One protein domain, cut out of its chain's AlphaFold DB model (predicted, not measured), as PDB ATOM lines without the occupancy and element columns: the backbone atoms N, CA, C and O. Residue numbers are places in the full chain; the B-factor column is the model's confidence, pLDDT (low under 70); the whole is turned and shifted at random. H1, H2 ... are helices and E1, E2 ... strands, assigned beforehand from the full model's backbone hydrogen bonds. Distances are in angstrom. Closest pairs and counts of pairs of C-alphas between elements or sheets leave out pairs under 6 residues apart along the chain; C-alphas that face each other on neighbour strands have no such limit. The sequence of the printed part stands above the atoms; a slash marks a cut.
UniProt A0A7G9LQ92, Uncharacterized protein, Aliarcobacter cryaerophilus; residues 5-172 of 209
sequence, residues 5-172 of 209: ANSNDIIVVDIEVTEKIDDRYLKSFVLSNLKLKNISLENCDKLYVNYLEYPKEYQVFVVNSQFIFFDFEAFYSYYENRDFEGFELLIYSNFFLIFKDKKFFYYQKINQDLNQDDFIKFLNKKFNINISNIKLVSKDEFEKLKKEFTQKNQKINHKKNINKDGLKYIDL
ATOM      1  N   ALA A   5      20.634 -24.319  21.334       85.31
ATOM      2  CA  ALA A   5      19.391 -23.630  21.638       85.31
ATOM      3  C   ALA A   5      18.386 -24.662  22.151       85.31
ATOM      4  O   ALA A   5      18.011 -25.573  21.401       85.31
ATOM      5  N   ASN A   6      17.965 -24.523  23.408       85.50
ATOM      6  CA  ASN A   6      16.908 -25.365  23.948       85.50
ATOM      7  C   ASN A   6      15.551 -24.901  23.420       85.50
ATOM      8  O   ASN A   6      15.416 -23.812  22.861       85.50
ATOM      9  N   SER A   7      14.504 -25.687  23.655       83.50
ATOM     10  CA  SER A   7      13.140 -25.313  23.266       83.50
ATOM     11  C   SER A   7      12.722 -23.938  23.792       83.50
ATOM     12  O   SER A   7      12.065 -23.198  23.072       83.50
ATOM     13  N   ASN A   8      13.144 -23.528  24.988       84.69
ATOM     14  CA  ASN A   8      12.838 -22.192  25.518       84.69
ATOM     15  C   ASN A   8      13.574 -21.054  24.790       84.69
ATOM     16  O   ASN A   8      13.053 -19.945  24.729       84.69
ATOM     17  N   ASP A   9      14.732 -21.338  24.194       86.38
ATOM     18  CA  ASP A   9      15.586 -20.360  23.510       86.38
ATOM     19  C   ASP A   9      15.202 -20.155  22.032       86.38
ATOM     20  O   ASP A   9      15.728 -19.266  21.359       86.38
ATOM     21  N   ILE A  10      14.309 -20.999  21.508       88.19
ATOM     22  CA  ILE A  10      13.863 -20.991  20.113       88.19
ATOM     23  C   ILE A  10      12.459 -20.403  20.053       88.19
ATOM     24  O   ILE A  10      11.530 -20.960  20.635       88.19
ATOM     25  N   ILE A  11      12.250 -19.330  19.297       88.88
ATOM     26  CA  ILE A  11      10.891 -18.879  18.967       88.88
ATOM     27  C   ILE A  11      10.513 -19.504  17.627       88.88
ATOM     28  O   ILE A  11      11.244 -19.369  16.647       88.88
ATOM     29  N   VAL A  12       9.382 -20.208  17.596       90.12
ATOM     30  CA  VAL A  12       8.847 -20.848  16.389       90.12
ATOM     31  C   VAL A  12       7.599 -20.102  15.967       90.12
ATOM     32  O   VAL A  12       6.722 -19.844  16.792       90.12
ATOM     33  N   VAL A  13       7.529 -19.757  14.690       91.31
ATOM     34  CA  VAL A  13       6.413 -19.023  14.110       91.31
ATOM     35  C   VAL A  13       5.964 -19.740  12.855       91.31
ATOM     36  O   VAL A  13       6.696 -19.772  11.868       91.31
ATOM     37  N   ASP A  14       4.746 -20.262  12.893       92.12
ATOM     38  CA  ASP A  14       4.098 -20.827  11.718       92.12
ATOM     39  C   ASP A  14       3.324 -19.712  10.981       92.12
ATOM     40  O   ASP A  14       2.641 -18.871  11.595       92.12
ATOM     41  N   ILE A  15       3.509 -19.651   9.661       92.69
ATOM     42  CA  ILE A  15       2.936 -18.647   8.759       92.69
ATOM     43  C   ILE A  15       2.298 -19.375   7.576       92.69
ATOM     44  O   ILE A  15       3.000 -19.951   6.746       92.69
ATOM     45  N   GLU A  16       0.976 -19.321   7.484       92.62
ATOM     46  CA  GLU A  16       0.220 -19.881   6.362       92.62
ATOM     47  C   GLU A  16       0.438 -19.063   5.081       92.62
ATOM     48  O   GLU A  16       0.495 -17.828   5.107       92.62
ATOM     49  N   VAL A  17       0.557 -19.756   3.951       93.06
ATOM     50  CA  VAL A  17       0.718 -19.164   2.620       93.06
ATOM     51  C   VAL A  17      -0.120 -19.909   1.585       93.06
ATOM     52  O   VAL A  17      -0.496 -21.064   1.750       93.06
ATOM     53  N   THR A  18      -0.414 -19.256   0.465       90.69
ATOM     54  CA  THR A  18      -1.114 -19.892  -0.664       90.69
ATOM     55  C   THR A  18      -0.175 -20.711  -1.548       90.69
ATOM     56  O   THR A  18      -0.599 -21.691  -2.172       90.69
ATOM     57  N   GLU A  19       1.095 -20.312  -1.601       91.75
ATOM     58  CA  GLU A  19       2.151 -20.914  -2.406       91.75
ATOM     59  C   GLU A  19       3.537 -20.628  -1.814       91.75
ATOM     60  O   GLU A  19       3.708 -19.771  -0.943       91.75
ATOM     61  N   LYS A  20       4.542 -21.348  -2.317       93.12
ATOM     62  CA  LYS A  20       5.934 -21.140  -1.930       93.12
ATOM     63  C   LYS A  20       6.394 -19.754  -2.389       93.12
ATOM     64  O   LYS A  20       6.385 -19.452  -3.579       93.12
ATOM     65  N   ILE A  21       6.854 -18.943  -1.445       92.94
ATOM     66  CA  ILE A  21       7.403 -17.617  -1.718       92.94
ATOM     67  C   ILE A  21       8.733 -17.763  -2.456       92.94
ATOM     68  O   ILE A  21       9.605 -18.538  -2.052       92.94
ATOM     69  N   ASP A  22       8.896 -16.980  -3.522       91.00
ATOM     70  CA  ASP A  22      10.151 -16.882  -4.257       91.00
ATOM     71  C   ASP A  22      11.291 -16.464  -3.317       91.00
ATOM     72  O   ASP A  22      11.192 -15.524  -2.520       91.00
ATOM     73  N   ASP A  23      12.408 -17.169  -3.449       87.31
ATOM     74  CA  ASP A  23      13.604 -17.010  -2.636       87.31
ATOM     75  C   ASP A  23      14.130 -15.569  -2.560       87.31
ATOM     76  O   ASP A  23      14.709 -15.193  -1.534       87.31
ATOM     77  N   ARG A  24      13.904 -14.758  -3.602       88.00
ATOM     78  CA  ARG A  24      14.272 -13.334  -3.665       88.00
ATOM     79  C   ARG A  24      13.497 -12.480  -2.662       88.00
ATOM     80  O   ARG A  24      14.034 -11.493  -2.163       88.00
ATOM     81  N   TYR A  25      12.259 -12.860  -2.352       90.88
ATOM     82  CA  TYR A  25      11.358 -12.105  -1.477       90.88
ATOM     83  C   TYR A  25      11.173 -12.746  -0.099       90.88
ATOM     84  O   TYR A  25      10.641 -12.099   0.803       90.88
ATOM     85  N   LEU A  26      11.665 -13.974   0.100       90.56
ATOM     86  CA  LEU A  26      11.497 -14.732   1.341       90.56
ATOM     87  C   LEU A  26      11.960 -13.962   2.589       90.56
ATOM     88  O   LEU A  26      11.260 -13.958   3.601       90.56
ATOM     89  N   LYS A  27      13.105 -13.263   2.518       90.62
ATOM     90  CA  LYS A  27      13.609 -12.437   3.632       90.62
ATOM     91  C   LYS A  27      12.609 -11.349   4.019       90.62
ATOM     92  O   LYS A  27      12.244 -11.238   5.186       90.62
ATOM     93  N   SER A  28      12.154 -10.562   3.046       90.12
ATOM     94  CA  SER A  28      11.208  -9.464   3.279       90.12
ATOM     95  C   SER A  28       9.857  -9.975   3.777       90.12
ATOM     96  O   SER A  28       9.274  -9.382   4.685       90.12
ATOM     97  N   PHE A  29       9.390 -11.098   3.227       93.00
ATOM     98  CA  PHE A  29       8.162 -11.766   3.649       93.00
ATOM     99  C   PHE A  29       8.225 -12.204   5.118       93.00
ATOM    100  O   PHE A  29       7.348 -11.841   5.906       93.00
ATOM    101  N   VAL A  30       9.280 -12.926   5.510       92.06
ATOM    102  CA  VAL A  30       9.460 -13.396   6.893       92.06
ATOM    103  C   VAL A  30       9.550 -12.214   7.856       92.06
ATOM    104  O   VAL A  30       8.823 -12.179   8.844       92.06
ATOM    105  N   LEU A  31      10.371 -11.207   7.548       90.00
ATOM    106  CA  LEU A  31      10.536 -10.029   8.406       90.00
ATOM    107  C   LEU A  31       9.229  -9.258   8.614       90.00
ATOM    108  O   LEU A  31       8.932  -8.837   9.731       90.00
ATOM    109  N   SER A  32       8.435  -9.103   7.554       90.38
ATOM    110  CA  SER A  32       7.141  -8.420   7.638       90.38
ATOM    111  C   SER A  32       6.173  -9.185   8.540       90.38
ATOM    112  O   SER A  32       5.542  -8.584   9.404       90.38
ATOM    113  N   ASN A  33       6.112 -10.513   8.413       92.19
ATOM    114  CA  ASN A  33       5.260 -11.355   9.257       92.19
ATOM    115  C   ASN A  33       5.695 -11.375  10.727       92.19
ATOM    116  O   ASN A  33       4.848 -11.307  11.617       92.19
ATOM    117  N   LEU A  34       7.001 -11.432  10.998       90.38
ATOM    118  CA  LEU A  34       7.521 -11.349  12.366       90.38
ATOM    119  C   LEU A  34       7.149 -10.009  13.015       90.38
ATOM    120  O   LEU A  34       6.708  -9.987  14.165       90.38
ATOM    121  N   LYS A  35       7.234  -8.910  12.253       89.44
ATOM    122  CA  LYS A  35       6.805  -7.581  12.705       89.44
ATOM    123  C   LYS A  35       5.301  -7.526  12.988       89.44
ATOM    124  O   LYS A  35       4.913  -6.988  14.018       89.44
ATOM    125  N   LEU A  36       4.465  -8.106  12.122       90.06
ATOM    126  CA  LEU A  36       3.009  -8.176  12.331       90.06
ATOM    127  C   LEU A  36       2.631  -8.947  13.603       90.06
ATOM    128  O   LEU A  36       1.656  -8.602  14.262       90.06
ATOM    129  N   LYS A  37       3.416  -9.965  13.971       87.69
ATOM    130  CA  LYS A  37       3.230 -10.751  15.201       87.69
ATOM    131  C   LYS A  37       3.919 -10.136  16.433       87.69
ATOM    132  O   LYS A  37       3.969 -10.788  17.470       87.69
ATOM    133  N   ASN A  38       4.437  -8.905  16.339       85.62
ATOM    134  CA  ASN A  38       5.152  -8.196  17.412       85.62
ATOM    135  C   ASN A  38       6.350  -8.972  17.994       85.62
ATOM    136  O   ASN A  38       6.655  -8.868  19.183       85.62
ATOM    137  N   ILE A  39       7.048  -9.752  17.165       83.81
ATOM    138  CA  ILE A  39       8.240 -10.488  17.596       83.81
ATOM    139  C   ILE A  39       9.451  -9.568  17.461       83.81
ATOM    140  O   ILE A  39       9.862  -9.225  16.351       83.81
ATOM    141  N   SER A  40      10.015  -9.160  18.600       75.31
ATOM    142  CA  SER A  40      11.240  -8.358  18.629       75.31
ATOM    143  C   SER A  40      12.447  -9.197  18.210       75.31
ATOM    144  O   SER A  40      12.650 -10.312  18.693       75.31
ATOM    145  N   LEU A  41      13.261  -8.634  17.319       75.50
ATOM    146  CA  LEU A  41      14.524  -9.216  16.864       75.50
ATOM    147  C   LEU A  41      15.743  -8.605  17.572       75.50
ATOM    148  O   LEU A  41      16.865  -8.909  17.187       75.50
ATOM    149  N   GLU A  42      15.552  -7.769  18.600       65.56
ATOM    150  CA  GLU A  42      16.632  -6.989  19.238       65.56
ATOM    151  C   GLU A  42      17.817  -7.833  19.737       65.56
ATOM    152  O   GLU A  42      18.941  -7.344  19.744       65.56
ATOM    153  N   ASN A  43      17.588  -9.108  20.079       64.50
ATOM    154  CA  ASN A  43      18.623 -10.056  20.510       64.50
ATOM    155  C   ASN A  43      18.689 -11.328  19.638       64.50
ATOM    156  O   ASN A  43      19.209 -12.357  20.078       64.50
ATOM    157  N   CYS A  44      18.100 -11.311  18.440       68.75
ATOM    158  CA  CYS A  44      17.997 -12.481  17.568       68.75
ATOM    159  C   CYS A  44      18.546 -12.178  16.176       68.75
ATOM    160  O   CYS A  44      17.873 -11.554  15.359       68.75
ATOM    161  N   ASP A  45      19.733 -12.709  15.875       72.44
ATOM    162  CA  ASP A  45      20.410 -12.403  14.608       72.44
ATOM    163  C   ASP A  45      20.323 -13.533  13.570       72.44
ATOM    164  O   ASP A  45      20.791 -13.370  12.440       72.44
ATOM    165  N   LYS A  46      19.771 -14.699  13.936       84.06
ATOM    166  CA  LYS A  46      19.685 -15.866  13.049       84.06
ATOM    167  C   LYS A  46      18.235 -16.277  12.833       84.06
ATOM    168  O   LYS A  46      17.524 -16.620  13.777       84.06
ATOM    169  N   LEU A  47      17.844 -16.313  11.564       89.75
ATOM    170  CA  LEU A  47      16.564 -16.846  11.123       89.75
ATOM    171  C   LEU A  47      16.791 -18.105  10.295       89.75
ATOM    172  O   LEU A  47      17.588 -18.108   9.353       89.75
ATOM    173  N   TYR A  48      16.064 -19.163  10.630       90.62
ATOM    174  CA  TYR A  48      15.976 -20.362   9.807       90.62
ATOM    175  C   TYR A  48      14.534 -20.568   9.387       90.62
ATOM    176  O   TYR A  48      13.617 -20.326  10.163       90.62
ATOM    177  N   VAL A  49      14.335 -20.993   8.149       91.88
ATOM    178  CA  VAL A  49      13.011 -21.135   7.564       91.88
ATOM    179  C   VAL A  49      12.882 -22.506   6.930       91.88
ATOM    180  O   VAL A  49      13.747 -22.928   6.163       91.88
ATOM    181  N   ASN A  50      11.783 -23.171   7.248       93.31
ATOM    182  CA  ASN A  50      11.354 -24.416   6.641       93.31
ATOM    183  C   ASN A  50      10.043 -24.176   5.889       93.31
ATOM    184  O   ASN A  50       9.162 -23.492   6.408       93.31
ATOM    185  N   TYR A  51       9.911 -24.721   4.681       92.56
ATOM    186  CA  TYR A  51       8.661 -24.667   3.924       92.56
ATOM    187  C   TYR A  51       8.006 -26.041   3.919       92.56
ATOM    188  O   TYR A  51       8.589 -27.013   3.439       92.56
ATOM    189  N   LEU A  52       6.779 -26.100   4.419       91.12
ATOM    190  CA  LEU A  52       5.966 -27.297   4.481       91.12
ATOM    191  C   LEU A  52       4.978 -27.258   3.318       91.12
ATOM    192  O   LEU A  52       3.997 -26.519   3.343       91.12
ATOM    193  N   GLU A  53       5.249 -28.054   2.288       86.94
ATOM    194  CA  GLU A  53       4.499 -28.013   1.030       86.94
ATOM    195  C   GLU A  53       3.018 -28.366   1.193       86.94
ATOM    196  O   GLU A  53       2.162 -27.664   0.663       86.94
ATOM    197  N   TYR A  54       2.716 -29.418   1.958       85.94
ATOM    198  CA  TYR A  54       1.348 -29.906   2.152       85.94
ATOM    199  C   TYR A  54       0.445 -28.938   2.918       85.94
ATOM    200  O   TYR A  54      -0.598 -28.570   2.375       85.94
ATOM    201  N   PRO A  55       0.807 -28.480   4.133       88.81
ATOM    202  CA  PRO A  55      -0.004 -27.485   4.825       88.81
ATOM    203  C   PRO A  55       0.145 -26.088   4.201       88.81
ATOM    204  O   PRO A  55      -0.591 -25.186   4.579       88.81
ATOM    205  N   LYS A  56       1.081 -25.902   3.253       91.94
ATOM    206  CA  LYS A  56       1.470 -24.601   2.696       91.94
ATOM    207  C   LYS A  56       1.787 -23.604   3.807       91.94
ATOM    208  O   LYS A  56       1.256 -22.502   3.875       91.94
ATOM    209  N   GLU A  57       2.673 -24.018   4.700       93.25
ATOM    210  CA  GLU A  57       3.080 -23.236   5.862       93.25
ATOM    211  C   GLU A  57       4.590 -23.017   5.826       93.25
ATOM    212  O   GLU A  57       5.373 -23.916   5.505       93.25
ATOM    213  N   TYR A  58       5.017 -21.817   6.191       93.75
ATOM    214  CA  TYR A  58       6.394 -21.558   6.568       93.75
ATOM    215  C   TYR A  58       6.541 -21.681   8.071       93.75
ATOM    216  O   TYR A  58       5.875 -20.972   8.823       93.75
ATOM    217  N   GLN A  59       7.477 -22.517   8.491       93.75
ATOM    218  CA  GLN A  59       7.928 -22.579   9.865       93.75
ATOM    219  C   GLN A  59       9.222 -21.778  10.003       93.75
ATOM    220  O   GLN A  59      10.258 -22.116   9.422       93.75
ATOM    221  N   VAL A  60       9.149 -20.688  10.762       93.12
ATOM    222  CA  VAL A  60      10.260 -19.768  10.999       93.12
ATOM    223  C   VAL A  60      10.801 -19.978  12.405       93.12
ATOM    224  O   VAL A  60      10.073 -19.867  13.388       93.12
ATOM    225  N   PHE A  61      12.101 -20.228  12.491       91.88
ATOM    226  CA  PHE A  61      12.854 -20.323  13.729       91.88
ATOM    227  C   PHE A  61      13.649 -19.043  13.939       91.88
ATOM    228  O   PHE A  61      14.498 -18.684  13.115       91.88
ATOM    229  N   VAL A  62      13.406 -18.391  15.067       89.62
ATOM    230  CA  VAL A  62      14.153 -17.223  15.523       89.62
ATOM    231  C   VAL A  62      15.036 -17.656  16.687       89.62
ATOM    232  O   VAL A  62      14.543 -18.219  17.669       89.62
ATOM    233  N   VAL A  63      16.346 -17.436  16.558       88.06
ATOM    234  CA  VAL A  63      17.337 -17.879  17.545       88.06
ATOM    235  C   VAL A  63      18.472 -16.865  17.696       88.06
ATOM    236  O   VAL A  63      18.880 -16.197  16.741       88.06
ATOM    237  N   ASN A  64      19.013 -16.762  18.911       84.06
ATOM    238  CA  ASN A  64      20.173 -15.923  19.197       84.06
ATOM    239  C   ASN A  64      21.443 -16.462  18.499       84.06
ATOM    240  O   ASN A  64      21.652 -17.674  18.374       84.06
ATOM    241  N   SER A  65      22.319 -15.557  18.056       77.00
ATOM    242  CA  SER A  65      23.561 -15.887  17.352       77.00
ATOM    243  C   SER A  65      24.561 -16.703  18.176       77.00
ATOM    244  O   SER A  65      25.351 -17.434  17.568       77.00
ATOM    245  N   GLN A  66      24.487 -16.659  19.509       81.44
ATOM    246  CA  GLN A  66      25.321 -17.451  20.420       81.44
ATOM    247  C   GLN A  66      25.157 -18.963  20.224       81.44
ATOM    248  O   GLN A  66      26.103 -19.726  20.422       81.44
ATOM    249  N   PHE A  67      23.971 -19.403  19.792       83.56
ATOM    250  CA  PHE A  67      23.689 -20.815  19.584       83.56
ATOM    251  C   PHE A  67      24.195 -21.281  18.218       83.56
ATOM    252  O   PHE A  67      24.004 -20.640  17.172       83.56
ATOM    253  N   ILE A  68      24.872 -22.426  18.232       80.31
ATOM    254  CA  ILE A  68      25.438 -23.048  17.033       80.31
ATOM    255  C   ILE A  68      24.444 -24.076  16.479       80.31
ATOM    256  O   ILE A  68      24.159 -24.076  15.273       80.31
ATOM    257  N   PHE A  69      23.878 -24.883  17.374       84.56
ATOM    258  CA  PHE A  69      22.998 -26.009  17.069       84.56
ATOM    259  C   PHE A  69      21.624 -25.812  17.707       84.56
ATOM    260  O   PHE A  69      21.514 -25.188  18.764       84.56
ATOM    261  N   PHE A  70      20.583 -26.359  17.088       87.69
ATOM    262  CA  PHE A  70      19.309 -26.578  17.767       87.69
ATOM    263  C   PHE A  70      19.334 -27.901  18.535       87.69
ATOM    264  O   PHE A  70      19.957 -28.862  18.088       87.69
ATOM    265  N   ASP A  71      18.619 -27.983  19.656       87.88
ATOM    266  CA  ASP A  71      18.484 -29.234  20.414       87.88
ATOM    267  C   ASP A  71      17.935 -30.389  19.569       87.88
ATOM    268  O   ASP A  71      18.379 -31.528  19.714       87.88
ATOM    269  N   PHE A  72      17.034 -30.103  18.625       86.38
ATOM    270  CA  PHE A  72      16.504 -31.141  17.747       86.38
ATOM    271  C   PHE A  72      17.544 -31.739  16.793       86.38
ATOM    272  O   PHE A  72      17.346 -32.846  16.295       86.38
ATOM    273  N   GLU A  73      18.660 -31.051  16.535       88.00
ATOM    274  CA  GLU A  73      19.715 -31.597  15.679       88.00
ATOM    275  C   GLU A  73      20.386 -32.820  16.327       88.00
ATOM    276  O   GLU A  73      20.897 -33.682  15.617       88.00
ATOM    277  N   ALA A  74      20.312 -32.972  17.657       88.50
ATOM    278  CA  ALA A  74      20.815 -34.163  18.341       88.50
ATOM    279  C   ALA A  74      20.139 -35.460  17.855       88.50
ATOM    280  O   ALA A  74      20.767 -36.519  17.852       88.50
ATOM    281  N   PHE A  75      18.892 -35.390  17.372       89.62
ATOM    282  CA  PHE A  75      18.179 -36.560  16.852       89.62
ATOM    283  C   PHE A  75      18.737 -37.084  15.527       89.62
ATOM    284  O   PHE A  75      18.448 -38.221  15.174       89.62
ATOM    285  N   TYR A  76      19.599 -36.347  14.820       88.00
ATOM    286  CA  TYR A  76      20.296 -36.925  13.666       88.00
ATOM    287  C   TYR A  76      21.186 -38.109  14.062       88.00
ATOM    288  O   TYR A  76      21.295 -39.066  13.296       88.00
ATOM    289  N   SER A  77      21.750 -38.103  15.277       87.12
ATOM    290  CA  SER A  77      22.545 -39.228  15.784       87.12
ATOM    291  C   SER A  77      21.723 -40.507  15.967       87.12
ATOM    292  O   SER A  77      22.267 -41.602  15.863       87.12
ATOM    293  N   TYR A  78      20.402 -40.393  16.142       87.31
ATOM    294  CA  TYR A  78      19.506 -41.545  16.251       87.31
ATOM    295  C   TYR A  78      19.404 -42.352  14.944       87.31
ATOM    296  O   TYR A  78      19.205 -43.566  14.975       87.31
ATOM    297  N   TYR A  79      19.582 -41.698  13.793       84.88
ATOM    298  CA  TYR A  79      19.435 -42.319  12.475       84.88
ATOM    299  C   TYR A  79      20.746 -42.831  11.864       84.88
ATOM    300  O   TYR A  79      20.718 -43.418  10.786       84.88
ATOM    301  N   GLU A  80      21.895 -42.642  12.519       79.12
ATOM    302  CA  GLU A  80      23.202 -42.961  11.918       79.12
ATOM    303  C   GLU A  80      23.370 -44.437  11.552       79.12
ATOM    304  O   GLU A  80      23.956 -44.746  10.521       79.12
ATOM    305  N   ASN A  81      22.817 -45.335  12.368       77.50
ATOM    306  CA  ASN A  81      22.902 -46.784  12.167       77.50
ATOM    307  C   ASN A  81      21.527 -47.409  11.908       77.50
ATOM    308  O   ASN A  81      21.337 -48.606  12.121       77.50
ATOM    309  N   ARG A  82      20.548 -46.589  11.519       83.25
ATOM    310  CA  ARG A  82      19.169 -47.025  11.330       83.25
ATOM    311  C   ARG A  82      18.698 -46.669   9.935       83.25
ATOM    312  O   ARG A  82      18.701 -45.502   9.542       83.25
ATOM    313  N   ASP A  83      18.237 -47.678   9.214       81.06
ATOM    314  CA  ASP A  83      17.491 -47.477   7.984       81.06
ATOM    315  C   ASP A  83      16.014 -47.285   8.295       81.06
ATOM    316  O   ASP A  83      15.406 -48.030   9.065       81.06
ATOM    317  N   PHE A  84      15.477 -46.194   7.764       84.25
ATOM    318  CA  PHE A  84      14.105 -45.775   7.960       84.25
ATOM    319  C   PHE A  84      13.662 -44.957   6.751       84.25
ATOM    320  O   PHE A  84      14.345 -44.008   6.357       84.25
ATOM    321  N   GLU A  85      12.508 -45.330   6.212       87.69
ATOM    322  CA  GLU A  85      11.797 -44.642   5.140       87.69
ATOM    323  C   GLU A  85      10.367 -44.364   5.623       87.69
ATOM    324  O   GLU A  85       9.748 -45.197   6.294       87.69
ATOM    325  N   GLY A  86       9.845 -43.183   5.301       89.88
ATOM    326  CA  GLY A  86       8.544 -42.704   5.764       89.88
ATOM    327  C   GLY A  86       8.639 -41.616   6.833       89.88
ATOM    328  O   GLY A  86       9.641 -40.908   6.931       89.88
ATOM    329  N   PHE A  87       7.559 -41.453   7.605       91.75
ATOM    330  CA  PHE A  87       7.429 -40.410   8.625       91.75
ATOM    331  C   PHE A  87       7.536 -40.981  10.035       91.75
ATOM    332  O   PHE A  87       6.766 -41.861  10.412       91.75
ATOM    333  N   GLU A  88       8.448 -40.438  10.834       92.75
ATOM    334  CA  GLU A  88       8.631 -40.825  12.231       92.75
ATOM    335  C   GLU A  88       8.419 -39.632  13.157       92.75
ATOM    336  O   GLU A  88       8.934 -38.538  12.913       92.75
ATOM    337  N   LEU A  89       7.655 -39.859  14.225       92.50
ATOM    338  CA  LEU A  89       7.379 -38.881  15.265       92.50
ATOM    339  C   LEU A  89       8.282 -39.145  16.473       92.50
ATOM    340  O   LEU A  89       8.182 -40.182  17.132       92.50
ATOM    341  N   LEU A  90       9.145 -38.185  16.787       91.62
ATOM    342  CA  LEU A  90      10.005 -38.207  17.965       91.62
ATOM    343  C   LEU A  90       9.451 -37.221  18.989       91.62
ATOM    344  O   LEU A  90       9.279 -36.040  18.684       91.62
ATOM    345  N   ILE A  91       9.175 -37.691  20.200       90.12
ATOM    346  CA  ILE A  91       8.622 -36.865  21.277       90.12
ATOM    347  C   ILE A  91       9.644 -36.798  22.405       90.12
ATOM    348  O   ILE A  91      10.113 -37.830  22.889       90.12
ATOM    349  N   TYR A  92       9.970 -35.581  22.835       89.00
ATOM    350  CA  TYR A  92      10.846 -35.342  23.971       89.00
ATOM    351  C   TYR A  92      10.289 -34.233  24.854       89.00
ATOM    352  O   TYR A  92      10.281 -33.072  24.455       89.00
ATOM    353  N   SER A  93       9.895 -34.596  26.077       84.88
ATOM    354  CA  SER A  93       9.468 -33.697  27.156       84.88
ATOM    355  C   SER A  93       8.500 -32.586  26.712       84.88
ATOM    356  O   SER A  93       7.291 -32.767  26.777       84.88
ATOM    357  N   ASN A  94       9.022 -31.453  26.237       87.69
ATOM    358  CA  ASN A  94       8.273 -30.253  25.879       87.69
ATOM    359  C   ASN A  94       8.288 -29.911  24.378       87.69
ATOM    360  O   ASN A  94       7.967 -28.785  23.991       87.69
ATOM    361  N   PHE A  95       8.677 -30.842  23.509       91.25
ATOM    362  CA  PHE A  95       8.542 -30.688  22.064       91.25
ATOM    363  C   PHE A  95       8.421 -32.032  21.347       91.25
ATOM    364  O   PHE A  95       8.763 -33.092  21.876       91.25
ATOM    365  N   PHE A  96       7.971 -31.971  20.100       91.88
ATOM    366  CA  PHE A  96       8.046 -33.087  19.173       91.88
ATOM    367  C   PHE A  96       8.672 -32.669  17.852       91.88
ATOM    368  O   PHE A  96       8.754 -31.488  17.499       91.88
ATOM    369  N   LEU A  97       9.109 -33.689  17.130       92.44
ATOM    370  CA  LEU A  97       9.740 -33.598  15.836       92.44
ATOM    371  C   LEU A  97       9.128 -34.630  14.912       92.44
ATOM    372  O   LEU A  97       8.903 -35.770  15.312       92.44
ATOM    373  N   ILE A  98       8.931 -34.244  13.662       92.88
ATOM    374  CA  ILE A  98       8.640 -35.184  12.591       92.88
ATOM    375  C   ILE A  98       9.883 -35.247  11.717       92.88
ATOM    376  O   ILE A  98      10.405 -34.213  11.289       92.88
ATOM    377  N   PHE A  99      10.344 -36.462  11.458       91.50
ATOM    378  CA  PHE A  99      11.365 -36.751  10.464       91.50
ATOM    379  C   PHE A  99      10.724 -37.467   9.282       91.50
ATOM    380  O   PHE A  99       9.864 -38.326   9.464       91.50
ATOM    381  N   LYS A 100      11.159 -37.112   8.075       90.94
ATOM    382  CA  LYS A 100      10.816 -37.808   6.837       90.94
ATOM    383  C   LYS A 100      12.101 -38.344   6.226       90.94
ATOM    384  O   LYS A 100      12.997 -37.554   5.939       90.94
ATOM    385  N   ASP A 101      12.204 -39.657   6.044       89.19
ATOM    386  CA  ASP A 101      13.372 -40.291   5.410       89.19
ATOM    387  C   ASP A 101      14.704 -39.826   6.046       89.19
ATOM    388  O   ASP A 101      15.650 -39.429   5.362       89.19
ATOM    389  N   LYS A 102      14.753 -39.804   7.390       87.19
ATOM    390  CA  LYS A 102      15.891 -39.337   8.217       87.19
ATOM    391  C   LYS A 102      16.238 -37.846   8.091       87.19
ATOM    392  O   LYS A 102      17.242 -37.401   8.650       87.19
ATOM    393  N   LYS A 103      15.412 -37.048   7.415       88.44
ATOM    394  CA  LYS A 103      15.555 -35.590   7.333       88.44
ATOM    395  C   LYS A 103      14.522 -34.889   8.197       88.44
ATOM    396  O   LYS A 103      13.381 -35.335   8.306       88.44
ATOM    397  N   PHE A 104      14.931 -33.773   8.791       90.25
ATOM    398  CA  PHE A 104      14.032 -32.914   9.547       90.25
ATOM    399  C   PHE A 104      12.837 -32.485   8.678       90.25
ATOM    400  O   PHE A 104      13.027 -31.976   7.573       90.25
ATOM    401  N   PHE A 105      11.616 -32.689   9.179       91.56
ATOM    402  CA  PHE A 105      10.386 -32.283   8.499       91.56
ATOM    403  C   PHE A 105       9.641 -31.190   9.265       91.56
ATOM    404  O   PHE A 105       9.309 -30.172   8.670       91.56
ATOM    405  N   TYR A 106       9.385 -31.365  10.565       92.50
ATOM    406  CA  TYR A 106       8.622 -30.399  11.366       92.50
ATOM    407  C   TYR A 106       9.049 -30.406  12.833       92.50
ATOM    408  O   TYR A 106       9.445 -31.446  13.357       92.50
ATOM    409  N   TYR A 107       8.935 -29.259  13.500       92.94
ATOM    410  CA  TYR A 107       9.169 -29.095  14.936       92.94
ATOM    411  C   TYR A 107       8.018 -28.336  15.577       92.94
ATOM    412  O   TYR A 107       7.589 -27.319  15.046       92.94
ATOM    413  N   GLN A 108       7.577 -28.739  16.764       90.75
ATOM    414  CA  GLN A 108       6.668 -27.904  17.543       90.75
ATOM    415  C   GLN A 108       6.806 -28.176  19.040       90.75
ATOM    416  O   GLN A 108       7.052 -29.298  19.483       90.75
ATOM    417  N   LYS A 109       6.653 -27.109  19.828       90.00
ATOM    418  CA  LYS A 109       6.643 -27.180  21.290       90.00
ATOM    419  C   LYS A 109       5.317 -27.749  21.786       90.00
ATOM    420  O   LYS A 109       4.261 -27.417  21.249       90.00
ATOM    421  N   ILE A 110       5.380 -28.554  22.838       86.00
ATOM    422  CA  ILE A 110       4.226 -29.137  23.518       86.00
ATOM    423  C   ILE A 110       4.273 -28.702  24.978       86.00
ATOM    424  O   ILE A 110       5.312 -28.803  25.624       86.00
ATOM    425  N   ASN A 111       3.130 -28.255  25.496       71.25
ATOM    426  CA  ASN A 111       2.986 -27.819  26.886       71.25
ATOM    427  C   ASN A 111       2.016 -28.705  27.693       71.25
ATOM    428  O   ASN A 111       1.685 -28.355  28.821       71.25
ATOM    429  N   GLN A 112       1.497 -29.792  27.113       66.00
ATOM    430  CA  GLN A 112       0.423 -30.601  27.696       66.00
ATOM    431  C   GLN A 112       0.678 -32.095  27.508       66.00
ATOM    432  O   GLN A 112       1.296 -32.505  26.525       66.00
ATOM    433  N   ASP A 113       0.136 -32.896  28.422       65.69
ATOM    434  CA  ASP A 113       0.028 -34.341  28.258       65.69
ATOM    435  C   ASP A 113      -0.973 -34.633  27.134       65.69
ATOM    436  O   ASP A 113      -2.185 -34.468  27.280       65.69
ATOM    437  N   LEU A 114      -0.453 -34.993  25.961       67.62
ATOM    438  CA  LEU A 114      -1.255 -35.261  24.773       67.62
ATOM    439  C   LEU A 114      -1.706 -36.723  24.753       67.62
ATOM    440  O   LEU A 114      -0.887 -37.634  24.898       67.62
ATOM    441  N   ASN A 115      -2.993 -36.955  24.481       76.88
ATOM    442  CA  ASN A 115      -3.462 -38.280  24.082       76.88
ATOM    443  C   ASN A 115      -2.806 -38.652  22.742       76.88
ATOM    444  O   ASN A 115      -3.042 -37.984  21.732       76.88
ATOM    445  N   GLN A 116      -1.971 -39.695  22.743       76.12
ATOM    446  CA  GLN A 116      -1.133 -40.057  21.598       76.12
ATOM    447  C   GLN A 116      -1.967 -40.326  20.340       76.12
ATOM    448  O   GLN A 116      -1.659 -39.773  19.288       76.12
ATOM    449  N   ASP A 117      -3.057 -41.089  20.448       82.00
ATOM    450  CA  ASP A 117      -3.865 -41.493  19.290       82.00
ATOM    451  C   ASP A 117      -4.548 -40.313  18.596       82.00
ATOM    452  O   ASP A 117      -4.527 -40.191  17.366       82.00
ATOM    453  N   ASP A 118      -5.141 -39.414  19.379       83.50
ATOM    454  CA  ASP A 118      -5.810 -38.226  18.849       83.50
ATOM    455  C   ASP A 118      -4.797 -37.249  18.253       83.50
ATOM    456  O   ASP A 118      -5.037 -36.656  17.196       83.50
ATOM    457  N   PHE A 119      -3.631 -37.134  18.886       85.88
ATOM    458  CA  PHE A 119      -2.543 -36.304  18.402       85.88
ATOM    459  C   PHE A 119      -1.987 -36.805  17.063       85.88
ATOM    460  O   PHE A 119      -1.826 -36.015  16.133       85.88
ATOM    461  N   ILE A 120      -1.778 -38.114  16.908       85.12
ATOM    462  CA  ILE A 120      -1.334 -38.712  15.639       85.12
ATOM    463  C   ILE A 120      -2.369 -38.470  14.542       85.12
ATOM    464  O   ILE A 120      -2.012 -38.041  13.445       85.12
ATOM    465  N   LYS A 121      -3.657 -38.702  14.827       87.44
ATOM    466  CA  LYS A 121      -4.738 -38.441  13.862       87.44
ATOM    467  C   LYS A 121      -4.757 -36.979  13.428       87.44
ATOM    468  O   LYS A 121      -4.920 -36.698  12.239       87.44
ATOM    469  N   PHE A 122      -4.562 -36.060  14.371       88.50
ATOM    470  CA  PHE A 122      -4.455 -34.637  14.080       88.50
ATOM    471  C   PHE A 122      -3.265 -34.330  13.160       88.50
ATOM    472  O   PHE A 122      -3.458 -33.684  12.131       88.50
ATOM    473  N   LEU A 123      -2.065 -34.827  13.477       90.31
ATOM    474  CA  LEU A 123      -0.861 -34.597  12.669       90.31
ATOM    475  C   LEU A 123      -0.991 -35.195  11.263       90.31
ATOM    476  O   LEU A 123      -0.712 -34.510  10.278       90.31
ATOM    477  N   ASN A 124      -1.468 -36.439  11.163       89.31
ATOM    478  CA  ASN A 124      -1.694 -37.117   9.887       89.31
ATOM    479  C   ASN A 124      -2.662 -36.320   9.006       89.31
ATOM    480  O   ASN A 124      -2.409 -36.141   7.817       89.31
ATOM    481  N   LYS A 125      -3.733 -35.771   9.597       89.75
ATOM    482  CA  LYS A 125      -4.688 -34.921   8.880       89.75
ATOM    483  C   LYS A 125      -4.092 -33.565   8.494       89.75
ATOM    484  O   LYS A 125      -4.283 -33.143   7.358       89.75
ATOM    485  N   LYS A 126      -3.383 -32.889   9.407       89.00
ATOM    486  CA  LYS A 126      -2.793 -31.559   9.163       89.00
ATOM    487  C   LYS A 126      -1.779 -31.604   8.023       89.00
ATOM    488  O   LYS A 126      -1.818 -30.769   7.125       89.00
ATOM    489  N   PHE A 127      -0.867 -32.569   8.070       88.38
ATOM    490  CA  PHE A 127       0.239 -32.648   7.120       88.38
ATOM    491  C   PHE A 127      -0.059 -33.544   5.916       88.38
ATOM    492  O   PHE A 127       0.760 -33.600   5.005       88.38
ATOM    493  N   ASN A 128      -1.212 -34.221   5.899       89.00
ATOM    494  CA  ASN A 128      -1.555 -35.243   4.911       89.00
ATOM    495  C   ASN A 128      -0.460 -36.325   4.799       89.00
ATOM    496  O   ASN A 128       0.014 -36.657   3.712       89.00
ATOM    497  N   ILE A 129      -0.023 -36.833   5.955       89.00
ATOM    498  CA  ILE A 129       1.039 -37.840   6.092       89.00
ATOM    499  C   ILE A 129       0.524 -39.077   6.824       89.00
ATOM    500  O   ILE A 129      -0.536 -39.052   7.447       89.00
ATOM    501  N   ASN A 130       1.314 -40.151   6.786       88.38
ATOM    502  CA  ASN A 130       1.103 -41.327   7.619       88.38
ATOM    503  C   ASN A 130       2.347 -41.577   8.477       88.38
ATOM    504  O   ASN A 130       3.371 -42.034   7.965       88.38
ATOM    505  N   ILE A 131       2.263 -41.236   9.762       88.69
ATOM    506  CA  ILE A 131       3.320 -41.507  10.741       88.69
ATOM    507  C   ILE A 131       3.405 -43.022  10.962       88.69
ATOM    508  O   ILE A 131       2.467 -43.633  11.468       88.69
ATOM    509  N   SER A 132       4.528 -43.625  10.570       85.75
ATOM    510  CA  SER A 132       4.746 -45.075  10.628       85.75
ATOM    511  C   SER A 132       5.354 -45.536  11.948       85.75
ATOM    512  O   SER A 132       5.148 -46.681  12.344       85.75
ATOM    513  N   ASN A 133       6.092 -44.665  12.636       86.12
ATOM    514  CA  ASN A 133       6.690 -44.994  13.922       86.12
ATOM    515  C   ASN A 133       6.695 -43.801  14.877       86.12
ATOM    516  O   ASN A 133       6.752 -42.640  14.465       86.12
ATOM    517  N   ILE A 134       6.654 -44.115  16.171       88.19
ATOM    518  CA  ILE A 134       6.640 -43.139  17.253       88.19
ATOM    519  C   ILE A 134       7.663 -43.566  18.286       88.19
ATOM    520  O   ILE A 134       7.647 -44.698  18.771       88.19
ATOM    521  N   LYS A 135       8.548 -42.645  18.647       89.69
ATOM    522  CA  LYS A 135       9.538 -42.870  19.692       89.69
ATOM    523  C   LYS A 135       9.436 -41.753  20.719       89.69
ATOM    524  O   LYS A 135       9.704 -40.587  20.437       89.69
ATOM    525  N   LEU A 136       9.077 -42.146  21.936       89.69
ATOM    526  CA  LEU A 136       9.251 -41.316  23.117       89.69
ATOM    527  C   LEU A 136      10.705 -41.443  23.577       89.69
ATOM    528  O   LEU A 136      11.200 -42.559  23.766       89.69
ATOM    529  N   VAL A 137      11.385 -40.310  23.721       90.56
ATOM    530  CA  VAL A 137      12.795 -40.256  24.114       90.56
ATOM    531  C   VAL A 137      12.901 -39.752  25.545       90.56
ATOM    532  O   VAL A 137      12.321 -38.725  25.903       90.56
ATOM    533  N   SER A 138      13.621 -40.498  26.380       90.94
ATOM    534  CA  SER A 138      13.868 -40.105  27.768       90.94
ATOM    535  C   SER A 138      14.966 -39.039  27.857       90.94
ATOM    536  O   SER A 138      15.739 -38.831  26.921       90.94
ATOM    537  N   LYS A 139      15.076 -38.367  29.008       90.75
ATOM    538  CA  LYS A 139      16.148 -37.390  29.265       90.75
ATOM    539  C   LYS A 139      17.542 -37.992  29.103       90.75
ATOM    540  O   LYS A 139      18.393 -37.382  28.462       90.75
ATOM    541  N   ASP A 140      17.756 -39.194  29.626       92.06
ATOM    542  CA  ASP A 140      19.057 -39.859  29.554       92.06
ATOM    543  C   ASP A 140      19.408 -40.271  28.117       92.06
ATOM    544  O   ASP A 140      20.550 -40.097  27.683       92.06
ATOM    545  N   GLU A 141      18.422 -40.761  27.352       91.31
ATOM    546  CA  GLU A 141      18.593 -41.055  25.925       91.31
ATOM    547  C   GLU A 141      18.933 -39.779  25.138       91.31
ATOM    548  O   GLU A 141      19.874 -39.779  24.341       91.31
ATOM    549  N   PHE A 142      18.223 -38.677  25.389       91.31
ATOM    550  CA  PHE A 142      18.454 -37.408  24.700       91.31
ATOM    551  C   PHE A 142      19.841 -36.821  24.993       91.31
ATOM    552  O   PHE A 142      20.551 -36.406  24.076       91.31
ATOM    553  N   GLU A 143      20.281 -36.845  26.252       91.12
ATOM    554  CA  GLU A 143      21.627 -36.399  26.632       91.12
ATOM    555  C   GLU A 143      22.725 -37.254  25.985       91.12
ATOM    556  O   GLU A 143      23.783 -36.739  25.606       91.12
ATOM    557  N   LYS A 144      22.482 -38.559  25.808       91.81
ATOM    558  CA  LYS A 144      23.399 -39.440  25.079       91.81
ATOM    559  C   LYS A 144      23.494 -39.041  23.603       91.81
ATOM    560  O   LYS A 144      24.607 -38.829  23.119       91.81
ATOM    561  N   LEU A 145      22.357 -38.845  22.933       91.25
ATOM    562  CA  LEU A 145      22.305 -38.379  21.541       91.25
ATOM    563  C   LEU A 145      23.025 -37.033  21.367       91.25
ATOM    564  O   LEU A 145      23.831 -36.861  20.455       91.25
ATOM    565  N   LYS A 146      22.809 -36.091  22.291       89.75
ATOM    566  CA  LYS A 146      23.450 -34.767  22.276       89.75
ATOM    567  C   LYS A 146      24.972 -34.856  22.409       89.75
ATOM    568  O   LYS A 146      25.700 -34.135  21.714       89.75
ATOM    569  N   LYS A 147      25.476 -35.756  23.263       89.31
ATOM    570  CA  LYS A 147      26.919 -36.020  23.407       89.31
ATOM    571  C   LYS A 147      27.514 -36.627  22.139       89.31
ATOM    572  O   LYS A 147      28.533 -36.121  21.668       89.31
ATOM    573  N   GLU A 148      26.878 -37.653  21.578       88.19
ATOM    574  CA  GLU A 148      27.312 -38.308  20.334       88.19
ATOM    575  C   GLU A 148      27.364 -37.304  19.170       88.19
ATOM    576  O   GLU A 148      28.400 -37.151  18.513       88.19
ATOM    577  N   PHE A 149      26.297 -36.519  19.006       87.62
ATOM    578  CA  PHE A 149      26.207 -35.462  18.004       87.62
ATOM    579  C   PHE A 149      27.323 -34.419  18.153       87.62
ATOM    580  O   PHE A 149      27.967 -34.026  17.174       87.62
ATOM    581  N   THR A 150      27.582 -33.967  19.383       84.69
ATOM    582  CA  THR A 150      28.609 -32.956  19.663       84.69
ATOM    583  C   THR A 150      30.008 -33.478  19.346       84.69
ATOM    584  O   THR A 150      30.778 -32.794  18.672       84.69
ATOM    585  N   GLN A 151      30.335 -34.695  19.791       83.38
ATOM    586  CA  GLN A 151      31.641 -35.312  19.544       83.38
ATOM    587  C   GLN A 151      31.919 -35.477  18.048       83.38
ATOM    588  O   GLN A 151      33.046 -35.259  17.599       83.38
ATOM    589  N   LYS A 152      30.900 -35.838  17.265       78.38
ATOM    590  CA  LYS A 152      31.026 -35.988  15.814       78.38
ATOM    591  C   LYS A 152      31.232 -34.646  15.118       78.38
ATOM    592  O   LYS A 152      32.181 -34.497  14.350       78.38
ATOM    593  N   ASN A 153      30.399 -33.652  15.422       74.31
ATOM    594  CA  ASN A 153      30.493 -32.336  14.786       74.31
ATOM    595  C   ASN A 153      31.749 -31.550  15.195       74.31
ATOM    596  O   ASN A 153      32.214 -30.722  14.421       74.31
ATOM    597  N   GLN A 154      32.346 -31.827  16.359       69.38
ATOM    598  CA  GLN A 154      33.652 -31.269  16.740       69.38
ATOM    599  C   GLN A 154      34.818 -31.837  15.913       69.38
ATOM    600  O   GLN A 154      35.812 -31.146  15.712       69.38
ATOM    601  N   LYS A 155      34.713 -33.080  15.420       60.88
ATOM    602  CA  LYS A 155      35.749 -33.712  14.581       60.88
ATOM    603  C   LYS A 155      35.709 -33.234  13.126       60.88
ATOM    604  O   LYS A 155      36.705 -33.343  12.415       60.88
ATOM    605  N   ILE A 156      34.569 -32.715  12.672       60.31
ATOM    606  CA  ILE A 156      34.358 -32.239  11.303       60.31
ATOM    607  C   ILE A 156      34.622 -30.727  11.292       60.31
ATOM    608  O   ILE A 156      33.858 -29.960  11.864       60.31
ATOM    609  N   ASN A 157      35.712 -30.284  10.660       46.22
ATOM    610  CA  ASN A 157      36.148 -28.879  10.590       46.22
ATOM    611  C   ASN A 157      35.041 -27.893  10.120       46.22
ATOM    612  O   ASN A 157      34.888 -27.614   8.933       46.22
ATOM    613  N   HIS A 158      34.285 -27.363  11.085       51.28
ATOM    614  CA  HIS A 158      33.576 -26.081  11.261       51.28
ATOM    615  C   HIS A 158      32.979 -25.234  10.110       51.28
ATOM    616  O   HIS A 158      32.380 -24.206  10.425       51.28
ATOM    617  N   LYS A 159      33.041 -25.575   8.816       45.66
ATOM    618  CA  LYS A 159      32.537 -24.658   7.759       45.66
ATOM    619  C   LYS A 159      31.140 -24.940   7.205       45.66
ATOM    620  O   LYS A 159      30.550 -24.037   6.619       45.66
ATOM    621  N   LYS A 160      30.568 -26.125   7.415       48.50
ATOM    622  CA  LYS A 160      29.183 -26.434   7.023       48.50
ATOM    623  C   LYS A 160      28.551 -27.325   8.081       48.50
ATOM    624  O   LYS A 160      28.956 -28.471   8.227       48.50
ATOM    625  N   ASN A 161      27.572 -26.803   8.818       53.50
ATOM    626  CA  ASN A 161      26.695 -27.656   9.610       53.50
ATOM    627  C   ASN A 161      25.790 -28.420   8.629       53.50
ATOM    628  O   ASN A 161      24.855 -27.845   8.077       53.50
ATOM    629  N   ILE A 162      26.131 -29.684   8.371       53.81
ATOM    630  CA  ILE A 162      25.430 -30.571   7.429       53.81
ATOM    631  C   ILE A 162      24.024 -30.908   7.960       53.81
ATOM    632  O   ILE A 162      23.127 -31.197   7.184       53.81
ATOM    633  N   ASN A 163      23.793 -30.784   9.269       58.81
ATOM    634  CA  ASN A 163      22.558 -31.213   9.932       58.81
ATOM    635  C   ASN A 163      21.444 -30.154   9.906       58.81
ATOM    636  O   ASN A 163      20.347 -30.386  10.403       58.81
ATOM    637  N   LYS A 164      21.695 -28.994   9.286       64.50
ATOM    638  CA  LYS A 164      20.645 -28.018   8.944       64.50
ATOM    639  C   LYS A 164      20.067 -28.250   7.549       64.50
ATOM    640  O   LYS A 164      19.400 -27.365   7.022       64.50
ATOM    641  N   ASP A 165      20.343 -29.402   6.938       62.69
ATOM    642  CA  ASP A 165      19.793 -29.751   5.632       62.69
ATOM    643  C   ASP A 165      18.256 -29.695   5.686       62.69
ATOM    644  O   ASP A 165      17.632 -30.215   6.611       62.69
ATOM    645  N   GLY A 166      17.650 -28.972   4.742       66.94
ATOM    646  CA  GLY A 166      16.217 -28.644   4.738       66.94
ATOM    647  C   GLY A 166      15.842 -27.294   5.370       66.94
ATOM    648  O   GLY A 166      14.811 -26.730   5.008       66.94
ATOM    649  N   LEU A 167      16.687 -26.707   6.228       84.56
ATOM    650  CA  LEU A 167      16.466 -25.370   6.792       84.56
ATOM    651  C   LEU A 167      17.204 -24.300   5.990       84.56
ATOM    652  O   LEU A 167      18.435 -24.274   5.911       84.56
ATOM    653  N   LYS A 168      16.455 -23.336   5.459       86.56
ATOM    654  CA  LYS A 168      17.035 -22.186   4.777       86.56
ATOM    655  C   LYS A 168      17.418 -21.107   5.782       86.56
ATOM    656  O   LYS A 168      16.565 -20.561   6.475       86.56
ATOM    657  N   TYR A 169      18.703 -20.773   5.833       87.00
ATOM    658  CA  TYR A 169      19.190 -19.644   6.621       87.00
ATOM    659  C   TYR A 169      18.858 -18.315   5.931       87.00
ATOM    660  O   TYR A 169      19.147 -18.136   4.745       87.00
ATOM    661  N   ILE A 170      18.293 -17.376   6.685       84.88
ATOM    662  CA  ILE A 170      18.090 -15.993   6.262       84.88
ATOM    663  C   ILE A 170      19.068 -15.125   7.044       84.88
ATOM    664  O   ILE A 170      18.930 -14.940   8.253       84.88
ATOM    665  N   ASP A 171      20.051 -14.574   6.333       78.94
ATOM    666  CA  ASP A 171      20.961 -13.598   6.917       78.94
ATOM    667  C   ASP A 171      20.221 -12.281   7.143       78.94
ATOM    668  O   ASP A 171      19.701 -11.668   6.202       78.94
ATOM    669  N   LEU A 172      20.170 -11.834   8.396       76.50
ATOM    670  CA  LEU A 172      19.572 -10.556   8.755       76.50
ATOM    671  C   LEU A 172      20.437  -9.372   8.318       76.50
ATOM    672  O   LEU A 172      19.882  -8.316   8.003       76.50
TER     673      LEU A 172
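This is residues 5 to 172 of the 209 residues of an uncharacterized protein of Aliarcobacter cryaerophilus (UniProt A0A7G9LQ92). What is the main shape? Two four-stranded sheets meet edge to face: E6, an edge strand of the sheet E6 E5 E4 E7, stands over the face of the sheet E1 E3 E2 E8 that is turned away from H1. H2 and H3 cover opposite faces of the sheet E6 E5 E4 E7, H4 crosses H2, and residues 154 to 160 stick out. What makes it up? The printed part has 168 residues, with four named helices and eight named strands in the order E1 H1 E2 E3 H2 E4 E5 E6 H3 E7 H4 E8; its class is mixed, the sheet E1 E3 E2 E8 is antiparallel and the sheet E6 E5 E4 E7 mixed. It is compact, with a radius of gyration of the C-alphas of 16.1 A and spans of 41 by 39 by 28 A.

Where are the strands? E1 is residues 11 to 16, beginning at C-alpha 11 (10.891, -18.879, 18.967); E2 is 46 to 52, 19.8 A long; E3 is 57 to 63, 19.2 A; E8 is 168 to 171, ending at C-alpha 171 (20.961, -13.598, 6.917). E4 is 87 to 92, E5 95 to 100, E6 103 to 109, 18.6 A, and E7 131 to 136. Where are the helices? H1 is 26 to 36, H2 71 to 79, H3 116 to 127, and H4 139 to 155, 24.8 A long.

How is the sheet E1 E3 E2 E8 arranged? It is only just strongly twisted, with C-alphas up to 4.3 A off its best plane; N 13 and O 60 at 2.9 A, N 50 and O 59 at 2.9 A in the hairpin E2 and E3, and N 168 and O 49 at 2.8 A are within hydrogen-bond range. H1 is on it at a height of 9.1 A, two layers with the helix on one face, and runs across the strands at 79 degrees to E2 on the local plane. E1, H1, E2 form a split strand-helix-strand unit, E3 lying between its strands, with a right-handed crossover. How is the other sheet arranged? E4, E5 and E6 form a meander, each strand the antiparallel neighbour of the one before, with N 90 and O 97 at 2.8 A and N 98 and O 106 at 2.9 A; E7 is parallel to E4, with N 135 and O 89 at 2.9 A, and E6, H3, E7 form a second split unit, right-handed. H2, over E5 at a height of 7.7 A, and H3, at 9.9 A, lie on opposite faces. H2 and H4 touch, closest at the C-alphas of Ala 74 and Lys 146, 4.8 A apart, about perpendicular at 85 degrees. Where do the sheets come closest? The closest C-alphas of E1 and E6 are those of Val 12 and Gln 108, 7.5 A apart. Are the helix backbones complete? In H1 and H3 every O i to N i+4 pair is within hydrogen-bond range; in H4 12 of 13 are, and in H2 0 of 5, against 6 of 6 for O i to N i+3.

How large is it? The two C-alphas farthest apart, those of Asp 118 and Asn 157, are 43.8 A apart. Is anything cut, long or uncertain? The printed part has no cut, and the link from H4 to E8, 12 residues, is long. The mean pLDDT of the printed part is 84.7; residues 42 to 44, 112 to 114 and 154 to 166 are under 70.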